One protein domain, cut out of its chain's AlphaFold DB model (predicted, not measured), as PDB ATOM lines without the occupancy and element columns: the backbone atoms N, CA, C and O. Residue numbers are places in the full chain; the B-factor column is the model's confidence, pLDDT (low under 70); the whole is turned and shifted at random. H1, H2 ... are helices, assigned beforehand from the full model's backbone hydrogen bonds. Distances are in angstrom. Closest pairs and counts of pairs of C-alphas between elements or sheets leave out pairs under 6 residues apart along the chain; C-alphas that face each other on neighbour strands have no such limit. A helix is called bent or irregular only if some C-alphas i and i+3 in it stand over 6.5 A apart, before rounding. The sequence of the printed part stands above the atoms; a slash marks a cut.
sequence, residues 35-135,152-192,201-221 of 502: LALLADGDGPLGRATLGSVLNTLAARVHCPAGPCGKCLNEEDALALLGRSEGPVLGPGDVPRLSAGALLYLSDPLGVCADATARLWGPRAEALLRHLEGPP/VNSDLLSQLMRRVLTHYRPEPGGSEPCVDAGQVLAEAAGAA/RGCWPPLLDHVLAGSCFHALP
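What this domain is: This is residues 35 to 135, 152 to 192 and 201 to 221 of the 502 residues of the protein "ZIP4_domain domain-containing protein" of Ornithorhynchus anatinus (UniProt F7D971). Helices cross one another in a rounded cluster with H4 at its core: H3, H6, H7 and H9 pack on H4, H2 crosses H3 and H9, and H8 packs on H9 away from the core. The printed part has 163 residues, 97 of them in nine named helices, H1 to H9 in order along the chain, with no named strand; the class is all helix. The whole is compact, with a radius of gyration of the C-alphas of 15.1 A and spans of 41 by 41 by 36 A.

How they stand to each other: H1, residues 35 to 39, touches no helix. H2, residues 47 to 60, touches H3, residues 74 to 80, about perpendicular at 85 degrees, closest at C-alphas 51 and 74, 5.7 A. H4, residues 91 to 106, is the hub; it is irregular, but only just, with C-alphas 92 and 95 6.9 A apart. Its residues 96 to 100 alone touch H3, closest at C-alphas 100 and 80, 7.2 A. H5, residues 108 to 116, touches H4 only at the corner, closest at C-alphas 111 and 104, 5.5 A. H6, residues 120 to 131, touches H4 about perpendicular at 83 degrees, closest at C-alphas 124 and 100, 5.0 A. H7, residues 154 to 167, touches residues 102 to 106 of H4 alone at a steep tilt of 60 degrees, closest at C-alphas 164 and 106, 4.3 A. H9, residues 204 to 213, touches H4, closest at C-alphas 204 and 98, 5.7 A, and H8, residues 181 to 190, closest at C-alphas 206 and 184, 6.1 A. Every O i to N i+4 pair is within hydrogen-bond range except in H4, 10 of 12, and H7, 9 of 10.

Where its parts are: H1 begins at C-alpha 35 (133.046, 175.284, 197.028); H9 ends at C-alpha 213 (129.617, 163.091, 197.473). H4 is 23.6 A long, H7 20.4 A and H2 20.2 A.

The domain as a whole: The cuts omit residues 136 to 151, a gap of 12.4 A between C-alphas, and 193 to 200, 7.6 A. The links H2 to H3 and H7 to H8 are long. Mean pLDDT of the printed part is 76.4; 43 residues are under 70, among them 35 to 46 and 84 to 92.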
ATOM      1  N   LEU A  35     132.072 174.200 196.985       58.34
ATOM      2  CA  LEU A  35     133.046 175.284 197.028       58.34
ATOM      3  C   LEU A  35     134.000 175.259 195.832       58.34
ATOM      4  O   LEU A  35     134.285 176.322 195.292       58.34
ATOM      5  N   ALA A  36     134.448 174.086 195.374       57.88
ATOM      6  CA  ALA A  36     135.219 173.971 194.131       57.88
ATOM      7  C   ALA A  36     134.367 174.322 192.899       57.88
ATOM      8  O   ALA A  36     134.820 175.079 192.048       57.88
ATOM      9  N   LEU A  37     133.106 173.878 192.854       56.72
ATOM     10  CA  LEU A  37     132.136 174.234 191.811       56.72
ATOM     11  C   LEU A  37     131.822 175.740 191.779       56.72
ATOM     12  O   LEU A  37     131.501 176.273 190.723       56.72
ATOM     13  N   LEU A  38     131.919 176.428 192.920       56.69
ATOM     14  CA  LEU A  38     131.777 177.885 193.032       56.69
ATOM     15  C   LEU A  38     133.090 178.648 192.788       56.69
ATOM     16  O   LEU A  38     133.049 179.830 192.453       56.69
ATOM     17  N   ALA A  39     134.245 178.009 192.997       49.94
ATOM     18  CA  ALA A  39     135.567 178.624 192.883       49.94
ATOM     19  C   ALA A  39     136.183 178.507 191.481       49.94
ATOM     20  O   ALA A  39     137.019 179.342 191.142       49.94
ATOM     21  N   ASP A  40     135.764 177.537 190.658       45.19
ATOM     22  CA  ASP A  40     136.360 177.259 189.336       45.19
ATOM     23  C   ASP A  40     135.980 178.265 188.226       45.19
ATOM     24  O   ASP A  40     136.154 178.012 187.040       45.19
ATOM     25  N   GLY A  41     135.500 179.457 188.590       41.69
ATOM     26  CA  GLY A  41     135.576 180.651 187.740       41.69
ATOM     27  C   GLY A  41     134.675 180.715 186.500       41.69
ATOM     28  O   GLY A  41     134.563 181.802 185.931       41.69
ATOM     29  N   ASP A  42     133.978 179.649 186.106       41.03
ATOM     30  CA  ASP A  42     133.052 179.665 184.964       41.03
ATOM     31  C   ASP A  42     131.640 180.137 185.367       41.03
ATOM     32  O   ASP A  42     130.638 179.431 185.295       41.03
ATOM     33  N   GLY A  43     131.566 181.402 185.785       50.66
ATOM     34  CA  GLY A  43     130.315 182.152 185.878       50.66
ATOM     35  C   GLY A  43     129.330 181.730 186.986       50.66
ATOM     36  O   GLY A  43     129.578 180.829 187.783       50.66
ATOM     37  N   PRO A  44     128.198 182.450 187.092       53.44
ATOM     38  CA  PRO A  44     127.157 182.155 188.072       53.44
ATOM     39  C   PRO A  44     126.579 180.743 187.889       53.44
ATOM     40  O   PRO A  44     126.101 180.418 186.802       53.44
ATOM     41  N   LEU A  45     126.572 179.922 188.950       56.38
ATOM     42  CA  LEU A  45     125.966 178.585 188.905       56.38
ATOM     43  C   LEU A  45     124.477 178.684 188.553       56.38
ATOM     44  O   LEU A  45     123.662 179.156 189.348       56.38
ATOM     45  N   GLY A  46     124.144 178.209 187.355       65.62
ATOM     46  CA  GLY A  46     122.813 178.323 186.779       65.62
ATOM     47  C   GLY A  46     121.750 177.452 187.456       65.62
ATOM     48  O   GLY A  46     122.043 176.537 188.225       65.62
ATOM     49  N   ARG A  47     120.484 177.689 187.083       70.69
ATOM     50  CA  ARG A  47     119.311 176.894 187.509       70.69
ATOM     51  C   ARG A  47     119.518 175.376 187.371       70.69
ATOM     52  O   ARG A  47     119.121 174.629 188.256       70.69
ATOM     53  N   ALA A  48     120.228 174.940 186.330       74.00
ATOM     54  CA  ALA A  48     120.547 173.531 186.095       74.00
ATOM     55  C   ALA A  48     121.405 172.899 187.210       74.00
ATOM     56  O   ALA A  48     121.144 171.767 187.620       74.00
ATOM     57  N   THR A  49     122.395 173.624 187.743       77.88
ATOM     58  CA  THR A  49     123.238 173.120 188.837       77.88
ATOM     59  C   THR A  49     122.441 173.020 190.132       77.88
ATOM     60  O   THR A  49     122.547 172.028 190.848       77.88
ATOM     61  N   LEU A  50     121.566 173.996 190.391       81.31
ATOM     62  CA  LEU A  50     120.646 173.957 191.528       81.31
ATOM     63  C   LEU A  50     119.685 172.763 191.431       81.31
ATOM     64  O   LEU A  50     119.517 172.022 192.398       81.31
ATOM     65  N   GLY A  51     119.120 172.517 190.246       82.44
ATOM     66  CA  GLY A  51     118.300 171.338 189.973       82.44
ATOM     67  C   GLY A  51     119.055 170.021 190.194       82.44
ATOM     68  O   GLY A  51     118.494 169.082 190.763       82.44
ATOM     69  N   SER A  52     120.335 169.953 189.809       83.50
ATOM     70  CA  SER A  52     121.205 168.795 190.062       83.50
ATOM     71  C   SER A  52     121.439 168.566 191.559       83.50
ATOM     72  O   SER A  52     121.225 167.450 192.028       83.50
ATOM     73  N   VAL A  53     121.765 169.612 192.326       84.56
ATOM     74  CA  VAL A  53     121.940 169.532 193.788       84.56
ATOM     75  C   VAL A  53     120.665 169.020 194.469       84.56
ATOM     76  O   VAL A  53     120.730 168.106 195.290       84.56
ATOM     77  N   LEU A  54     119.495 169.546 194.092       87.69
ATOM     78  CA  LEU A  54     118.206 169.103 194.636       87.69
ATOM     79  C   LEU A  54     117.891 167.640 194.291       87.69
ATOM     80  O   LEU A  54     117.362 166.913 195.129       87.69
ATOM     81  N   ASN A  55     118.229 167.193 193.077       87.50
ATOM     82  CA  ASN A  55     118.070 165.793 192.678       87.50
ATOM     83  C   ASN A  55     118.967 164.867 193.502       87.50
ATOM     84  O   ASN A  55     118.500 163.830 193.973       87.50
ATOM     85  N   THR A  56     120.230 165.248 193.700       87.12
ATOM     86  CA  THR A  56     121.169 164.484 194.525       87.12
ATOM     87  C   THR A  56     120.671 164.410 195.964       87.12
ATOM     88  O   THR A  56     120.603 163.320 196.521       87.12
ATOM     89  N   LEU A  57     120.221 165.524 196.549       88.31
ATOM     90  CA  LEU A  57     119.623 165.529 197.887       88.31
ATOM     91  C   LEU A  57     118.411 164.596 197.970       88.31
ATOM     92  O   LEU A  57     118.367 163.746 198.851       88.31
ATOM     93  N   ALA A  58     117.466 164.684 197.031       87.94
ATOM     94  CA  ALA A  58     116.290 163.812 197.011       87.94
ATOM     95  C   ALA A  58     116.654 162.319 196.897       87.94
ATOM     96  O   ALA A  58     115.992 161.479 197.502       87.94
ATOM     97  N   ALA A  59     117.724 161.976 196.171       86.81
ATOM     98  CA  ALA A  59     118.216 160.601 196.067       86.81
ATOM     99  C   ALA A  59     118.866 160.090 197.368       86.81
ATOM    100  O   ALA A  59     118.847 158.887 197.643       86.81
ATOM    101  N   ARG A  60     119.429 160.992 198.181       86.38
ATOM    102  CA  ARG A  60     120.094 160.673 199.453       86.38
ATOM    103  C   ARG A  60     119.118 160.530 200.621       86.38
ATOM    104  O   ARG A  60     119.521 160.002 201.651       86.38
ATOM    105  N   VAL A  61     117.857 160.951 200.492       89.06
ATOM    106  CA  VAL A  61     116.879 160.892 201.592       89.06
ATOM    107  C   VAL A  61     115.919 159.704 201.460       89.06
ATOM    108  O   VAL A  61     115.351 159.438 200.403       89.06
ATOM    109  N   HIS A  62     115.726 158.981 202.559       86.06
ATOM    110  CA  HIS A  62     114.797 157.871 202.715       86.06
ATOM    111  C   HIS A  62     113.763 158.179 203.796       86.06
ATOM    112  O   HIS A  62     114.075 158.705 204.861       86.06
ATOM    113  N   CYS A  63     112.521 157.810 203.509       82.62
ATOM    114  CA  CYS A  63     111.380 157.924 204.400       82.62
ATOM    115  C   CYS A  63     110.933 156.521 204.859       82.62
ATOM    116  O   CYS A  63     111.286 155.519 204.231       82.62
ATOM    117  N   PRO A  64     110.116 156.414 205.924       75.06
ATOM    118  CA  PRO A  64     109.688 155.120 206.470       75.06
ATOM    119  C   PRO A  64     108.988 154.204 205.452       75.06
ATOM    120  O   PRO A  64     109.065 152.986 205.559       75.06
ATOM    121  N   ALA A  65     108.318 154.791 204.454       73.56
ATOM    122  CA  ALA A  65     107.580 154.084 203.407       73.56
ATOM    123  C   ALA A  65     108.366 153.916 202.086       73.56
ATOM    124  O   ALA A  65     107.777 153.543 201.074       73.56
ATOM    125  N   GLY A  66     109.675 154.199 202.073       71.12
ATOM    126  CA  GLY A  66     110.515 154.177 200.869       71.12
ATOM    127  C   GLY A  66     111.115 155.551 200.536       71.12
ATOM    128  O   GLY A  66     111.268 156.381 201.432       71.12
ATOM    129  N   PRO A  67     111.505 155.825 199.276       73.88
ATOM    130  CA  PRO A  67     112.032 157.137 198.909       73.88
ATOM    131  C   PRO A  67     110.977 158.219 199.167       73.88
ATOM    132  O   PRO A  67     109.811 158.049 198.815       73.88
ATOM    133  N   CYS A  68     111.387 159.346 199.753       73.75
ATOM    134  CA  CYS A  68     110.480 160.439 200.133       73.75
ATOM    135  C   CYS A  68     109.780 161.124 198.943       73.75
ATOM    136  O   CYS A  68     108.871 161.925 199.143       73.75
ATOM    137  N   GLY A  69     110.194 160.811 197.709       69.38
ATOM    138  CA  GLY A  69     109.758 161.494 196.496       69.38
ATOM    139  C   GLY A  69     110.430 162.861 196.326       69.38
ATOM    140  O   GLY A  69     110.947 163.453 197.273       69.38
ATOM    141  N   LYS A  70     110.440 163.372 195.091       79.69
ATOM    142  CA  LYS A  70     110.950 164.715 194.795       79.69
ATOM    143  C   LYS A  70     109.822 165.730 194.987       79.69
ATOM    144  O   LYS A  70     108.902 165.774 194.178       79.69
ATOM    145  N   CYS A  71     109.904 166.532 196.046       86.12
ATOM    146  CA  CYS A  71     108.950 167.612 196.326       86.12
ATOM    147  C   CYS A  71     109.528 169.014 196.077       86.12
ATOM    148  O   CYS A  71     108.762 169.943 195.861       86.12
ATOM    149  N   LEU A  72     110.859 169.154 196.094       88.69
ATOM    150  CA  LEU A  72     111.554 170.427 195.905       88.69
ATOM    151  C   LEU A  72     111.865 170.672 194.427       88.69
ATOM    152  O   LEU A  72     112.337 169.774 193.715       88.69
ATOM    153  N   ASN A  73     111.655 171.909 193.987       87.56
ATOM    154  CA  ASN A  73     112.010 172.387 192.654       87.56
ATOM    155  C   ASN A  73     112.964 173.602 192.711       87.56
ATOM    156  O   ASN A  73     113.347 174.087 193.776       87.56
ATOM    157  N   GLU A  74     113.387 174.078 191.539       85.88
ATOM    158  CA  GLU A  74     114.318 175.209 191.416       85.88
ATOM    159  C   GLU A  74     113.728 176.523 191.958       85.88
ATOM    160  O   GLU A  74     114.462 177.345 192.503       85.88
ATOM    161  N   GLU A  75     112.412 176.721 191.850       85.69
ATOM    162  CA  GLU A  75     111.714 177.909 192.355       85.69
ATOM    163  C   GLU A  75     111.657 177.922 193.887       85.69
ATOM    164  O   GLU A  75     111.765 178.985 194.501       85.69
ATOM    165  N   ASP A  76     111.532 176.754 194.518       87.62
ATOM    166  CA  ASP A  76     111.590 176.609 195.974       87.62
ATOM    167  C   ASP A  76     112.979 176.960 196.500       87.62
ATOM    168  O   ASP A  76     113.108 177.638 197.518       87.62
ATOM    169  N   ALA A  77     114.026 176.542 195.788       86.19
ATOM    170  CA  ALA A  77     115.401 176.845 196.158       86.19
ATOM    171  C   ALA A  77     115.781 178.312 195.884       86.19
ATOM    172  O   ALA A  77     116.540 178.903 196.650       86.19
ATOM    173  N   LEU A  78     115.210 178.950 194.859       85.62
ATOM    174  CA  LEU A  78     115.321 180.403 194.684       85.62
ATOM    175  C   LEU A  78     114.583 181.160 195.800       85.62
ATOM    176  O   LEU A  78     115.124 182.119 196.355       85.62
ATOM    177  N   ALA A  79     113.402 180.686 196.204       86.88
ATOM    178  CA  ALA A  79     112.658 181.257 197.323       86.88
ATOM    179  C   ALA A  79     113.357 181.049 198.676       86.88
ATOM    180  O   ALA A  79     113.321 181.948 199.516       86.88
ATOM    181  N   LEU A  80     114.050 179.920 198.873       87.56
ATOM    182  CA  LEU A  80     114.930 179.690 200.023       87.56
ATOM    183  C   LEU A  80     115.966 180.808 200.141       87.56
ATOM    184  O   LEU A  80     116.218 181.261 201.251       87.56
ATOM    185  N   LEU A  81     116.521 181.270 199.017       84.69
ATOM    186  CA  LEU A  81     117.509 182.350 198.941       84.69
ATOM    187  C   LEU A  81     116.890 183.759 198.924       84.69
ATOM    188  O   LEU A  81     117.620 184.744 198.845       84.69
ATOM    189  N   GLY A  82     115.561 183.873 198.988       81.31
ATOM    190  CA  GLY A  82     114.855 185.154 198.931       81.31
ATOM    191  C   GLY A  82     114.862 185.810 197.546       81.31
ATOM    192  O   GLY A  82     114.780 187.033 197.454       81.31
ATOM    193  N   ARG A  83     114.980 185.027 196.464       78.50
ATOM    194  CA  ARG A  83     115.060 185.533 195.085       78.50
ATOM    195  C   ARG A  83     113.873 185.067 194.248       78.50
ATOM    196  O   ARG A  83     113.476 183.909 194.320       78.50
ATOM    197  N   SER A  84     113.330 185.970 193.432       65.44
ATOM    198  CA  SER A  84     112.272 185.661 192.460       65.44
ATOM    199  C   SER A  84     112.824 185.420 191.052       65.44
ATOM    200  O   SER A  84     112.318 184.554 190.345       65.44
ATOM    201  N   GLU A  85     113.893 186.121 190.655       60.69
ATOM    202  CA  GLU A  85     114.546 185.979 189.348       60.69
ATOM    203  C   GLU A  85     116.072 186.157 189.451       60.69
ATOM    204  O   GLU A  85     116.557 186.998 190.205       60.69
ATOM    205  N   GLY A  86     116.834 185.363 188.684       58.06
ATOM    206  CA  GLY A  86     118.297 185.481 188.558       58.06
ATOM    207  C   GLY A  86     119.067 184.206 188.951       58.06
ATOM    208  O   GLY A  86     118.932 183.743 190.082       58.06
ATOM    209  N   PRO A  87     119.899 183.626 188.061       57.84
ATOM    210  CA  PRO A  87     120.518 182.316 188.268       57.84
ATOM    211  C   PRO A  87     121.929 182.413 188.876       57.84
ATOM    212  O   PRO A  87     122.828 181.719 188.426       57.84
ATOM    213  N   VAL A  88     122.167 183.314 189.834       61.38
ATOM    214  CA  VAL A  88     123.533 183.590 190.321       61.38
ATOM    215  C   VAL A  88     123.714 183.171 191.769       61.38
ATOM    216  O   VAL A  88     123.586 183.999 192.661       61.38
ATOM    217  N   LEU A  89     124.025 181.898 192.019       68.44
ATOM    218  CA  LEU A  89     124.515 181.497 193.341       68.44
ATOM    219  C   LEU A  89     125.875 182.161 193.582       68.44
ATOM    220  O   LEU A  89     126.833 181.923 192.849       68.44
ATOM    221  N   GLY A  90     125.936 183.022 194.590       68.38
ATOM    222  CA  GLY A  90     127.173 183.599 195.089       68.38
ATOM    223  C   GLY A  90     127.703 182.820 196.297       68.38
ATOM    224  O   GLY A  90     126.965 182.064 196.932       68.38
ATOM    225  N   PRO A  91     128.964 183.051 196.694       65.50
ATOM    226  CA  PRO A  91     129.541 182.434 197.891       65.50
ATOM    227  C   PRO A  91     128.770 182.766 199.184       65.50
ATOM    228  O   PRO A  91     128.793 181.973 200.120       65.50
ATOM    229  N   GLY A  92     128.047 183.894 199.233       69.62
ATOM    230  CA  GLY A  92     127.183 184.264 200.365       69.62
ATOM    231  C   GLY A  92     125.867 183.479 200.456       69.62
ATOM    232  O   GLY A  92     125.237 183.472 201.507       69.62
ATOM    233  N   ASP A  93     125.456 182.782 199.391       77.25
ATOM    234  CA  ASP A  93     124.229 181.973 199.380       77.25
ATOM    235  C   ASP A  93     124.460 180.560 199.950       77.25
ATOM    236  O   ASP A  93     123.513 179.865 200.329       77.25
ATOM    237  N   VAL A  94     125.725 180.134 200.039       76.88
ATOM    238  CA  VAL A  94     126.130 178.783 200.454       76.88
ATOM    239  C   VAL A  94     125.665 178.419 201.865       76.88
ATOM    240  O   VAL A  94     125.123 177.323 202.014       76.88
ATOM    241  N   PRO A  95     125.803 179.270 202.902       77.62
ATOM    242  CA  PRO A  95     125.359 178.916 204.251       77.62
ATOM    243  C   PRO A  95     123.851 178.658 204.309       77.62
ATOM    244  O   PRO A  95     123.404 177.678 204.904       77.62
ATOM    245  N   ARG A  96     123.064 179.491 203.618       84.00
ATOM    246  CA  ARG A  96     121.600 179.394 203.570       84.00
ATOM    247  C   ARG A  96     121.126 178.182 202.779       84.00
ATOM    248  O   ARG A  96     120.222 177.478 203.228       84.00
ATOM    249  N   LEU A  97     121.776 177.896 201.650       85.06
ATOM    250  CA  LEU A  97     121.540 176.676 200.880       85.06
ATOM    251  C   LEU A  97     121.901 175.425 201.695       85.06
ATOM    252  O   LEU A  97     121.127 174.472 201.726       85.06
ATOM    253  N   SER A  98     123.031 175.455 202.407       83.69
ATOM    254  CA  SER A  98     123.489 174.354 203.263       83.69
ATOM    255  C   SER A  98     122.518 174.099 204.413       83.69
ATOM    256  O   SER A  98     122.094 172.964 204.616       83.69
ATOM    257  N   ALA A  99     122.079 175.148 205.114       85.38
ATOM    258  CA  ALA A  99     121.075 175.037 206.171       85.38
ATOM    259  C   ALA A  99     119.733 174.504 205.644       85.38
ATOM    260  O   ALA A  99     119.124 173.635 206.270       85.38
ATOM    261  N   GLY A 100     119.286 174.972 204.474       89.38
ATOM    262  CA  GLY A 100     118.075 174.472 203.823       89.38
ATOM    263  C   GLY A 100     118.169 172.993 203.440       89.38
ATOM    264  O   GLY A 100     117.239 172.232 203.713       89.38
ATOM    265  N   ALA A 101     119.302 172.572 202.871       88.88
ATOM    266  CA  ALA A 101     119.576 171.179 202.532       88.88
ATOM    267  C   ALA A 101     119.604 170.282 203.778       88.88
ATOM    268  O   ALA A 101     119.021 169.202 203.781       88.88
ATOM    269  N   LEU A 102     120.210 170.748 204.868       86.81
ATOM    270  CA  LEU A 102     120.270 170.015 206.133       86.81
ATOM    271  C   LEU A 102     118.915 169.865 206.808       86.81
ATOM    272  O   LEU A 102     118.614 168.796 207.335       86.81
ATOM    273  N   LEU A 103     118.074 170.899 206.751       88.62
ATOM    274  CA  LEU A 103     116.684 170.786 207.183       88.62
ATOM    275  C   LEU A 103     115.963 169.695 206.396       88.62
ATOM    276  O   LEU A 103     115.315 168.850 207.011       88.62
ATOM    277  N   TYR A 104     116.132 169.669 205.070       89.69
ATOM    278  CA  TYR A 104     115.520 168.656 204.211       89.69
ATOM    279  C   TYR A 104     116.018 167.240 204.532       89.69
ATOM    280  O   TYR A 104     115.220 166.312 204.612       89.69
ATOM    281  N   LEU A 105     117.317 167.073 204.798       88.38
ATOM    282  CA  LEU A 105     117.885 165.799 205.247       88.38
ATOM    283  C   LEU A 105     117.377 165.383 206.639       88.38
ATOM    284  O   LEU A 105     117.284 164.195 206.929       88.38
ATOM    285  N   SER A 106     117.078 166.341 207.519       87.94
ATOM    286  CA  SER A 106     116.630 166.065 208.889       87.94
ATOM    287  C   SER A 106     115.130 165.766 209.007       87.94
ATOM    288  O   SER A 106     114.733 164.996 209.879       87.94
ATOM    289  N   ASP A 107     114.310 166.391 208.161       88.94
ATOM    290  CA  ASP A 107     112.843 166.357 208.184       88.94
ATOM    291  C   ASP A 107     112.302 166.580 206.756       88.94
ATOM    292  O   ASP A 107     111.817 167.668 206.423       88.94
ATOM    293  N   PRO A 108     112.418 165.574 205.868       89.25
ATOM    294  CA  PRO A 108     112.064 165.739 204.460       89.25
ATOM    295  C   PRO A 108     110.588 166.059 204.261       89.25
ATOM    296  O   PRO A 108     110.252 166.940 203.476       89.25
ATOM    297  N   LEU A 109     109.703 165.374 204.991       88.44
ATOM    298  CA  LEU A 109     108.257 165.562 204.873       88.44
ATOM    299  C   LEU A 109     107.829 166.945 205.373       88.44
ATOM    300  O   LEU A 109     107.030 167.607 204.708       88.44
ATOM    301  N   GLY A 110     108.386 167.404 206.501       88.94
ATOM    302  CA  GLY A 110     108.125 168.743 207.019       88.94
ATOM    303  C   GLY A 110     108.627 169.832 206.076       88.94
ATOM    304  O   GLY A 110     107.900 170.782 205.803       88.94
ATOM    305  N   VAL A 111     109.819 169.669 205.492       91.12
ATOM    306  CA  VAL A 111     110.353 170.640 204.526       91.12
ATOM    307  C   VAL A 111     109.564 170.653 203.217       91.12
ATOM    308  O   VAL A 111     109.350 171.727 202.664       91.12
ATOM    309  N   CYS A 112     109.068 169.510 202.736       89.69
ATOM    310  CA  CYS A 112     108.167 169.484 201.580       89.69
ATOM    311  C   CYS A 112     106.892 170.310 201.834       89.69
ATOM    312  O   CYS A 112     106.467 171.074 200.967       89.69
ATOM    313  N   ALA A 113     106.299 170.192 203.027       89.88
ATOM    314  CA  ALA A 113     105.149 171.007 203.415       89.88
ATOM    315  C   ALA A 113     105.531 172.496 203.530       89.88
ATOM    316  O   ALA A 113     104.854 173.357 202.964       89.88
ATOM    317  N   ASP A 114     106.662 172.803 204.168       90.31
ATOM    318  CA  ASP A 114     107.159 174.172 204.324       90.31
ATOM    319  C   ASP A 114     107.502 174.839 202.986       90.31
ATOM    320  O   ASP A 114     107.329 176.049 202.848       90.31
ATOM    321  N   ALA A 115     107.972 174.081 201.992       88.56
ATOM    322  CA  ALA A 115     108.258 174.593 200.655       88.56
ATOM    323  C   ALA A 115     106.970 175.097 199.986       88.56
ATOM    324  O   ALA A 115     106.915 176.247 199.545       88.56
ATOM    325  N   THR A 116     105.893 174.300 200.040       87.31
ATOM    326  CA  THR A 116     104.573 174.717 199.530       87.31
ATOM    327  C   THR A 116     103.993 175.912 200.290       87.31
ATOM    328  O   THR A 116     103.341 176.765 199.691       87.31
ATOM    329  N   ALA A 117     104.288 176.025 201.588       89.19
ATOM    330  CA  ALA A 117     103.858 177.135 202.437       89.19
ATOM    331  C   ALA A 117     104.796 178.363 202.397       89.19
ATOM    332  O   ALA A 117     104.533 179.344 203.089       89.19
ATOM    333  N   ARG A 118     105.890 178.331 201.616       88.31
ATOM    334  CA  ARG A 118     106.955 179.362 201.585       88.31
ATOM    335  C   ARG A 118     107.618 179.632 202.953       88.31
ATOM    336  O   ARG A 118     108.171 180.705 203.183       88.31
ATOM    337  N   LEU A 119     107.623 178.641 203.845       89.62
ATOM    338  CA  LEU A 119     108.225 178.696 205.184       89.62
ATOM    339  C   LEU A 119     109.648 178.118 205.243       89.62
ATOM    340  O   LEU A 119     110.362 178.345 206.221       89.62
ATOM    341  N   TRP A 120     110.100 177.430 204.188       91.38
ATOM    342  CA  TRP A 120     111.426 176.802 204.153       91.38
ATOM    343  C   TRP A 120     112.574 177.814 204.311       91.38
ATOM    344  O   TRP A 120     113.475 177.610 205.127       91.38
ATOM    345  N   GLY A 121     112.498 178.950 203.606       89.12
ATOM    346  CA  GLY A 121     113.463 180.056 203.692       89.12
ATOM    347  C   GLY A 121     113.647 180.612 205.110       89.12
ATOM    348  O   GLY A 121     114.768 180.612 205.623       89.12
ATOM    349  N   PRO A 122     112.564 181.070 205.766       89.25
ATOM    350  CA  PRO A 122     112.596 181.524 207.156       89.25
ATOM    351  C   PRO A 122     113.099 180.470 208.152       89.25
ATOM    352  O   PRO A 122     113.806 180.814 209.100       89.25
ATOM    353  N   ARG A 123     112.767 179.187 207.946       88.56
ATOM    354  CA  ARG A 123     113.219 178.088 208.813       88.56
ATOM    355  C   ARG A 123     114.727 177.845 208.686       88.56
ATOM    356  O   ARG A 123     115.383 177.636 209.705       88.56
ATOM    357  N   ALA A 124     115.287 177.933 207.478       88.56
ATOM    358  CA  ALA A 124     116.733 177.843 207.250       88.56
ATOM    359  C   ALA A 124     117.498 179.008 207.900       88.56
ATOM    360  O   ALA A 124     118.511 178.791 208.558       88.56
ATOM    361  N   GLU A 125     116.966 180.228 207.799       86.38
ATOM    362  CA  GLU A 125     117.506 181.411 208.484       86.38
ATOM    363  C   GLU A 125     117.465 181.254 210.013       86.38
ATOM    364  O   GLU A 125     118.408 181.600 210.721       86.38
ATOM    365  N   ALA A 126     116.356 180.730 210.546       85.50
ATOM    366  CA  ALA A 126     116.223 180.471 211.974       85.50
ATOM    367  C   ALA A 126     117.234 179.427 212.452       85.50
ATOM    368  O   ALA A 126     117.810 179.608 213.523       85.50
ATOM    369  N   LEU A 127     117.466 178.375 211.664       83.75
ATOM    370  CA  LEU A 127     118.466 177.359 211.965       83.75
ATOM    371  C   LEU A 127     119.871 177.976 212.040       83.75
ATOM    372  O   LEU A 127     120.536 177.790 213.056       83.75
ATOM    373  N   LEU A 128     120.282 178.759 211.035       80.50
ATOM    374  CA  LEU A 128     121.583 179.449 211.029       80.50
ATOM    375  C   LEU A 128     121.784 180.307 212.286       80.50
ATOM    376  O   LEU A 128     122.758 180.115 213.009       80.50
ATOM    377  N   ARG A 129     120.795 181.140 212.633       79.69
ATOM    378  CA  ARG A 129     120.853 181.997 213.832       79.69
ATOM    379  C   ARG A 129     120.967 181.224 215.149       79.69
ATOM    380  O   ARG A 129     121.600 181.703 216.079       79.69
ATOM    381  N   HIS A 130     120.352 180.045 215.264       73.25
ATOM    382  CA  HIS A 130     120.470 179.224 216.482       73.25
ATOM    383  C   HIS A 130     121.842 178.558 216.618       73.25
ATOM    384  O   HIS A 130     122.232 178.161 217.717       73.25
ATOM    385  N   LEU A 131     122.552 178.396 215.505       67.06
ATOM    386  CA  LEU A 131     123.833 177.705 215.444       67.06
ATOM    387  C   LEU A 131     125.023 178.652 215.560       67.06
ATOM    388  O   LEU A 131     126.052 178.229 216.071       67.06
ATOM    389  N   GLU A 132     124.864 179.900 215.121       67.62
ATOM    390  CA  GLU A 132     125.862 180.973 215.241       67.62
ATOM    391  C   GLU A 132     125.934 181.566 216.665       67.62
ATOM    392  O   GLU A 132     126.857 182.314 216.970       67.62
ATOM    393  N   GLY A 133     125.014 181.180 217.559       53.44
ATOM    394  CA  GLY A 133     124.926 181.713 218.921       53.44
ATOM    395  C   GLY A 133     124.346 183.138 218.960       53.44
ATOM    396  O   GLY A 133     124.117 183.749 217.916       53.44
ATOM    397  N   PRO A 134     124.028 183.682 220.150       45.62
ATOM    398  CA  PRO A 134     123.615 185.076 220.268       45.62
ATOM    399  C   PRO A 134     124.730 185.992 219.736       45.62
ATOM    400  O   PRO A 134     125.891 185.741 220.060       45.62
ATOM    401  N   PRO A 135     124.414 187.053 218.970       43.16
ATOM    402  CA  PRO A 135     125.408 188.067 218.641       43.16
ATOM    403  C   PRO A 135     125.963 188.646 219.946       43.16
ATOM    404  O   PRO A 135     125.181 188.947 220.851       43.16
ATOM    405  N   VAL A 152     129.895 177.064 217.709       56.62
ATOM    406  CA  VAL A 152     128.779 176.245 217.236       56.62
ATOM    407  C   VAL A 152     128.155 175.567 218.443       56.62
ATOM    408  O   VAL A 152     128.841 174.932 219.247       56.62
ATOM    409  N   ASN A 153     126.830 175.662 218.552       65.62
ATOM    410  CA  ASN A 153     126.060 174.888 219.517       65.62
ATOM    411  C   ASN A 153     126.217 173.383 219.208       65.62
ATOM    412  O   ASN A 153     125.501 172.816 218.379       65.62
ATOM    413  N   SER A 154     127.209 172.754 219.841       63.03
ATOM    414  CA  SER A 154     127.613 171.363 219.601       63.03
ATOM    415  C   SER A 154     126.498 170.359 219.911       63.03
ATOM    416  O   SER A 154     126.376 169.343 219.219       63.03
ATOM    417  N   ASP A 155     125.627 170.670 220.874       65.94
ATOM    418  CA  ASP A 155     124.443 169.870 221.190       65.94
ATOM    419  C   ASP A 155     123.409 169.937 220.062       65.94
ATOM    420  O   ASP A 155     122.905 168.901 219.618       65.94
ATOM    421  N   LEU A 156     123.126 171.137 219.541       70.44
ATOM    422  CA  LEU A 156     122.203 171.319 218.417       70.44
ATOM    423  C   LEU A 156     122.728 170.648 217.141       70.44
ATOM    424  O   LEU A 156     121.960 169.977 216.449       70.44
ATOM    425  N   LEU A 157     124.030 170.768 216.856       72.88
ATOM    426  CA  LEU A 157     124.682 170.074 215.742       72.88
ATOM    427  C   LEU A 157     124.534 168.555 215.882       72.88
ATOM    428  O   LEU A 157     124.098 167.889 214.945       72.88
ATOM    429  N   SER A 158     124.819 168.008 217.062       69.50
ATOM    430  CA  SER A 158     124.714 166.567 217.316       69.50
ATOM    431  C   SER A 158     123.276 166.059 217.169       69.50
ATOM    432  O   SER A 158     123.034 165.010 216.568       69.50
ATOM    433  N   GLN A 159     122.291 166.822 217.654       74.25
ATOM    434  CA  GLN A 159     120.870 166.516 217.463       74.25
ATOM    435  C   GLN A 159     120.449 166.587 215.992       74.25
ATOM    436  O   GLN A 159     119.627 165.785 215.539       74.25
ATOM    437  N   LEU A 160     120.977 167.553 215.241       77.75
ATOM    438  CA  LEU A 160     120.697 167.696 213.818       77.75
ATOM    439  C   LEU A 160     121.309 166.539 213.030       77.75
ATOM    440  O   LEU A 160     120.586 165.881 212.290       77.75
ATOM    441  N   MET A 161     122.579 166.206 213.265       76.56
ATOM    442  CA  MET A 161     123.221 165.046 212.646       76.56
ATOM    443  C   MET A 161     122.477 163.746 212.953       76.56
ATOM    444  O   MET A 161     122.296 162.924 212.063       76.56
ATOM    445  N   ARG A 162     121.984 163.562 214.186       78.75
ATOM    446  CA  ARG A 162     121.182 162.383 214.539       78.75
ATOM    447  C   ARG A 162     119.914 162.273 213.686       78.75
ATOM    448  O   ARG A 162     119.583 161.175 213.256       78.75
ATOM    449  N   ARG A 163     119.218 163.386 213.436       81.25
ATOM    450  CA  ARG A 163     118.027 163.432 212.561       81.25
ATOM    451  C   ARG A 163     118.369 163.290 211.079       81.25
ATOM    452  O   ARG A 163     117.586 162.738 210.317       81.25
ATOM    453  N   VAL A 164     119.535 163.772 210.663       83.06
ATOM    454  CA  VAL A 164     120.046 163.533 209.310       83.06
ATOM    455  C   VAL A 164     120.311 162.042 209.124       83.06
ATOM    456  O   VAL A 164     119.816 161.456 208.171       83.06
ATOM    457  N   LEU A 165     120.981 161.386 210.074       82.31
ATOM    458  CA  LEU A 165     121.270 159.950 210.024       82.31
ATOM    459  C   LEU A 165     120.025 159.056 209.975       82.31
ATOM    460  O   LEU A 165     120.120 157.941 209.474       82.31
ATOM    461  N   THR A 166     118.867 159.503 210.474       82.88
ATOM    462  CA  THR A 166     117.635 158.699 210.381       82.88
ATOM    463  C   THR A 166     117.065 158.638 208.969       82.88
ATOM    464  O   THR A 166     116.375 157.674 208.649       82.88
ATOM    465  N   HIS A 167     117.341 159.641 208.135       85.88
ATOM    466  CA  HIS A 167     116.796 159.728 206.780       85.88
ATOM    467  C   HIS A 167     117.876 159.664 205.693       85.88
ATOM    468  O   HIS A 167     117.557 159.443 204.532       85.88
ATOM    469  N   TYR A 168     119.151 159.846 206.028       87.75
ATOM    470  CA  TYR A 168     120.249 159.855 205.071       87.75
ATOM    471  C   TYR A 168     120.658 158.441 204.647       87.75
ATOM    472  O   TYR A 168     120.867 157.558 205.478       87.75
ATOM    473  N   ARG A 169     120.846 158.247 203.339       86.50
ATOM    474  CA  ARG A 169     121.394 157.029 202.745       86.50
ATOM    475  C   ARG A 169     122.672 157.349 201.954       86.50
ATOM    476  O   ARG A 169     122.586 158.055 200.945       86.50
ATOM    477  N   PRO A 170     123.834 156.810 202.369       85.62
ATOM    478  CA  PRO A 170     125.088 156.973 201.635       85.62
ATOM    479  C   PRO A 170     125.102 156.156 200.338       85.62
ATOM    480  O   PRO A 170     124.241 155.293 200.127       85.62
ATOM    481  N   GLU A 171     126.098 156.391 199.478       82.12
ATOM    482  CA  GLU A 171     126.287 155.521 198.315       82.12
ATOM    483  C   GLU A 171     126.728 154.111 198.696       82.12
ATOM    484  O   GLU A 171     127.645 153.933 199.504       82.12
ATOM    485  N   PRO A 172     126.105 153.080 198.100       71.12
ATOM    486  CA  PRO A 172     126.557 151.714 198.274       71.12
ATOM    487  C   PRO A 172     127.885 151.502 197.531       71.12
ATOM    488  O   PRO A 172     127.944 151.661 196.317       71.12
ATOM    489  N   GLY A 173     128.932 151.076 198.247       65.81
ATOM    490  CA  GLY A 173     130.191 150.613 197.638       65.81
ATOM    491  C   GLY A 173     131.448 151.428 197.954       65.81
ATOM    492  O   GLY A 173     132.514 151.082 197.453       65.81
ATOM    493  N   GLY A 174     131.365 152.462 198.796       60.72
ATOM    494  CA  GLY A 174     132.547 153.175 199.286       60.72
ATOM    495  C   GLY A 174     133.337 152.334 200.293       60.72
ATOM    496  O   GLY A 174     132.811 151.962 201.338       60.72
ATOM    497  N   SER A 175     134.606 152.041 199.999       59.25
ATOM    498  CA  SER A 175     135.557 151.446 200.955       59.25
ATOM    499  C   SER A 175     136.173 152.478 201.912       59.25
ATOM    500  O   SER A 175     137.118 152.160 202.632       59.25
ATOM    501  N   GLU A 176     135.704 153.725 201.865       72.19
ATOM    502  CA  GLU A 176     136.202 154.826 202.687       72.19
ATOM    503  C   GLU A 176     135.603 154.786 204.104       72.19
ATOM    504  O   GLU A 176     134.463 154.344 204.285       72.19
ATOM    505  N   PRO A 177     136.361 155.222 205.127       81.06
ATOM    506  CA  PRO A 177     135.843 155.337 206.484       81.06
ATOM    507  C   PRO A 177     134.725 156.386 206.546       81.06
ATOM    508  O   PRO A 177     134.772 157.401 205.853       81.06
ATOM    509  N   CYS A 178     133.722 156.148 207.392       85.19
ATOM    510  CA  CYS A 178     132.645 157.114 207.584       85.19
ATOM    511  C   CYS A 178     133.139 158.387 208.269       85.19
ATOM    512  O   CYS A 178     133.969 158.336 209.174       85.19
ATOM    513  N   VAL A 179     132.562 159.510 207.857       84.75
ATOM    514  CA  VAL A 179     132.872 160.859 208.320       84.75
ATOM    515  C   VAL A 179     132.177 161.121 209.656       84.75
ATOM    516  O   VAL A 179     130.975 160.871 209.794       84.75
ATOM    517  N   ASP A 180     132.909 161.643 210.638       80.00
ATOM    518  CA  ASP A 180     132.362 162.057 211.934       80.00
ATOM    519  C   ASP A 180     132.261 163.589 212.073       80.00
ATOM    520  O   ASP A 180     132.781 164.351 211.256       80.00
ATOM    521  N   ALA A 181     131.571 164.064 213.119       75.19
ATOM    522  CA  ALA A 181     131.445 165.500 213.390       75.19
ATOM    523  C   ALA A 181     132.798 166.205 213.538       75.19
ATOM    524  O   ALA A 181     132.934 167.351 213.115       75.19
ATOM    525  N   GLY A 182     133.777 165.546 214.162       72.31
ATOM    526  CA  GLY A 182     135.102 166.108 214.404       72.31
ATOM    527  C   GLY A 182     135.854 166.361 213.102       72.31
ATOM    528  O   GLY A 182     136.460 167.420 212.954       72.31
ATOM    529  N   GLN A 183     135.747 165.444 212.140       77.88
ATOM    530  CA  GLN A 183     136.298 165.612 210.799       77.88
ATOM    531  C   GLN A 183     135.656 166.806 210.074       77.88
ATOM    532  O   GLN A 183     136.375 167.683 209.600       77.88
ATOM    533  N   VAL A 184     134.322 166.913 210.075       76.62
ATOM    534  CA  VAL A 184     133.599 168.039 209.448       76.62
ATOM    535  C   VAL A 184     133.977 169.381 210.089       76.62
ATOM    536  O   VAL A 184     134.171 170.383 209.397       76.62
ATOM    537  N   LEU A 185     134.107 169.416 211.419       73.62
ATOM    538  CA  LEU A 185     134.543 170.601 212.167       73.62
ATOM    539  C   LEU A 185     135.989 170.991 211.825       73.62
ATOM    540  O   LEU A 185     136.279 172.176 211.663       73.62
ATOM    541  N   ALA A 186     136.889 170.015 211.685       72.31
ATOM    542  CA  ALA A 186     138.280 170.256 211.308       72.31
ATOM    543  C   ALA A 186     138.406 170.792 209.871       72.31
ATOM    544  O   ALA A 186     139.171 171.725 209.628       72.31
ATOM    545  N   GLU A 187     137.625 170.256 208.931       74.88
ATOM    546  CA  GLU A 187     137.567 170.736 207.546       74.88
ATOM    547  C   GLU A 187     137.011 172.163 207.461       74.88
ATOM    548  O   GLU A 187     137.558 173.011 206.751       74.88
ATOM    549  N   ALA A 188     135.981 172.466 208.256       69.94
ATOM    550  CA  ALA A 188     135.434 173.814 208.369       69.94
ATOM    551  C   ALA A 188     136.460 174.815 208.925       69.94
ATOM    552  O   ALA A 188     136.596 175.920 208.398       69.94
ATOM    553  N   ALA A 189     137.227 174.413 209.944       64.88
ATOM    554  CA  ALA A 189     138.294 175.230 210.515       64.88
ATOM    555  C   ALA A 189     139.460 175.446 209.530       64.88
ATOM    556  O   ALA A 189     140.016 176.540 209.461       64.88
ATOM    557  N   GLY A 190     139.808 174.435 208.726       58.06
ATOM    558  CA  GLY A 190     140.854 174.525 207.700       58.06
ATOM    559  C   GLY A 190     140.503 175.431 206.510       58.06
ATOM    560  O   GLY A 190     141.400 175.971 205.862       58.06
ATOM    561  N   ALA A 191     139.211 175.647 206.240       54.78
ATOM    562  CA  ALA A 191     138.722 176.545 205.188       54.78
ATOM    563  C   ALA A 191     138.753 178.043 205.577       54.78
ATOM    564  O   ALA A 191     138.501 178.919 204.733       54.78
ATOM    565  N   ALA A 192     139.066 178.363 206.838       49.47
ATOM    566  CA  ALA A 192     139.300 179.725 207.304       49.47
ATOM    567  C   ALA A 192     140.736 180.156 206.945       49.47
ATOM    568  O   ALA A 192     141.706 179.823 207.618       49.47
ATOM    569  N   ARG A 201     131.288 181.108 208.339       51.62
ATOM    570  CA  ARG A 201     131.699 179.832 207.741       51.62
ATOM    571  C   ARG A 201     131.487 178.706 208.739       51.62
ATOM    572  O   ARG A 201     132.427 178.164 209.308       51.62
ATOM    573  N   GLY A 202     130.216 178.393 208.977       58.25
ATOM    574  CA  GLY A 202     129.818 177.237 209.774       58.25
ATOM    575  C   GLY A 202     130.315 175.915 209.176       58.25
ATOM    576  O   GLY A 202     130.743 175.849 208.028       58.25
ATOM    577  N   CYS A 203     130.196 174.830 209.936       64.44
ATOM    578  CA  CYS A 203     130.540 173.457 209.533       64.44
ATOM    579  C   CYS A 203     129.694 172.865 208.381       64.44
ATOM    580  O   CYS A 203     129.876 171.720 207.977       64.44
ATOM    581  N   TRP A 204     128.760 173.646 207.839       71.62
ATOM    582  CA  TRP A 204     127.700 173.196 206.940       71.62
ATOM    583  C   TRP A 204     128.108 173.018 205.480       71.62
ATOM    584  O   TRP A 204     127.648 172.044 204.890       71.62
ATOM    585  N   PRO A 205     128.950 173.882 204.879       72.56
ATOM    586  CA  PRO A 205     129.415 173.654 203.517       72.56
ATOM    587  C   PRO A 205     130.206 172.338 203.380       72.56
ATOM    588  O   PRO A 205     129.845 171.557 202.503       72.56
ATOM    589  N   PRO A 206     131.173 172.002 204.268       75.88
ATOM    590  CA  PRO A 206     131.822 170.685 204.243       75.88
ATOM    591  C   PRO A 206     130.839 169.529 204.464       75.88
ATOM    592  O   PRO A 206     130.909 168.500 203.794       75.88
ATOM    593  N   LEU A 207     129.859 169.707 205.360       79.56
ATOM    594  CA  LEU A 207     128.833 168.691 205.589       79.56
ATOM    595  C   LEU A 207     127.980 168.441 204.335       79.56
ATOM    596  O   LEU A 207     127.704 167.290 203.996       79.56
ATOM    597  N   LEU A 208     127.569 169.504 203.638       81.81
ATOM    598  CA  LEU A 208     126.819 169.402 202.390       81.81
ATOM    599  C   LEU A 208     127.669 168.762 201.283       81.81
ATOM    600  O   LEU A 208     127.153 167.923 200.549       81.81
ATOM    601  N   ASP A 209     128.960 169.085 201.201       82.19
ATOM    602  CA  ASP A 209     129.888 168.464 200.249       82.19
ATOM    603  C   ASP A 209     129.953 166.942 200.443       82.19
ATOM    604  O   ASP A 209     129.777 166.191 199.481       82.19
ATOM    605  N   HIS A 210     130.086 166.465 201.685       84.19
ATOM    606  CA  HIS A 210     130.052 165.031 201.993       84.19
ATOM    607  C   HIS A 210     128.708 164.368 201.672       84.19
ATOM    608  O   HIS A 210     128.668 163.247 201.156       84.19
ATOM    609  N   VAL A 211     127.591 165.056 201.930       85.69
ATOM    610  CA  VAL A 211     126.252 164.567 201.565       85.69
ATOM    611  C   VAL A 211     126.147 164.372 200.052       85.69
ATOM    612  O   VAL A 211     125.669 163.323 199.604       85.69
ATOM    613  N   LEU A 212     126.579 165.369 199.274       84.25
ATOM    614  CA  LEU A 212     126.522 165.347 197.813       84.25
ATOM    615  C   LEU A 212     127.464 164.284 197.237       84.25
ATOM    616  O   LEU A 212     127.050 163.530 196.353       84.25
ATOM    617  N   ALA A 213     128.663 164.147 197.807       84.31
ATOM    618  CA  ALA A 213     129.617 163.091 197.473       84.31
ATOM    619  C   ALA A 213     129.109 161.679 197.829       84.31
ATOM    620  O   ALA A 213     129.573 160.697 197.258       84.31
ATOM    621  N   GLY A 214     128.128 161.563 198.730       84.38
ATOM    622  CA  GLY A 214     127.567 160.276 199.146       84.38
ATOM    623  C   GLY A 214     128.372 159.560 200.232       84.38
ATOM    624  O   GLY A 214     128.207 158.348 200.392       84.38
ATOM    625  N   SER A 215     129.221 160.286 200.967       86.31
ATOM    626  CA  SER A 215     130.012 159.761 202.084       86.31
ATOM    627  C   SER A 215     129.114 159.211 203.199       86.31
ATOM    628  O   SER A 215     128.082 159.792 203.526       86.31
ATOM    629  N   CYS A 216     129.498 158.103 203.840       86.88
ATOM    630  CA  CYS A 216     128.788 157.650 205.037       86.88
ATOM    631  C   CYS A 216     129.129 158.525 206.246       86.88
ATOM    632  O   CYS A 216     130.259 158.984 206.380       86.88
ATOM    633  N   PHE A 217     128.157 158.728 207.138       82.75
ATOM    634  CA  PHE A 217     128.336 159.497 208.369       82.75
ATOM    635  C   PHE A 217     128.271 158.591 209.597       82.75
ATOM    636  O   PHE A 217     127.456 157.669 209.666       82.75
ATOM    637  N   HIS A 218     129.099 158.890 210.592       80.69
ATOM    638  CA  HIS A 218     129.078 158.263 211.905       80.69
ATOM    639  C   HIS A 218     128.884 159.336 212.981       80.69
ATOM    640  O   HIS A 218     129.698 160.246 213.113       80.69
ATOM    641  N   ALA A 219     127.806 159.240 213.764       73.44
ATOM    642  CA  ALA A 219     127.582 160.136 214.896       73.44
ATOM    643  C   ALA A 219     127.772 159.397 216.218       73.44
ATOM    644  O   ALA A 219     127.143 158.366 216.467       73.44
ATOM    645  N   LEU A 220     128.585 159.990 217.088       73.06
ATOM    646  CA  LEU A 220     128.677 159.625 218.493       73.06
ATOM    647  C   LEU A 220     127.721 160.500 219.323       73.06
ATOM    648  O   LEU A 220     127.435 161.634 218.930       73.06
ATOM    649  N   PRO A 221     127.204 160.004 220.462       74.38
ATOM    650  CA  PRO A 221     126.376 160.818 221.343       74.38
ATOM    651  C   PRO A 221     127.149 162.038 221.881       74.38
ATOM    652  O   PRO A 221     128.311 161.884 222.268       74.38
TER     653      PRO A 221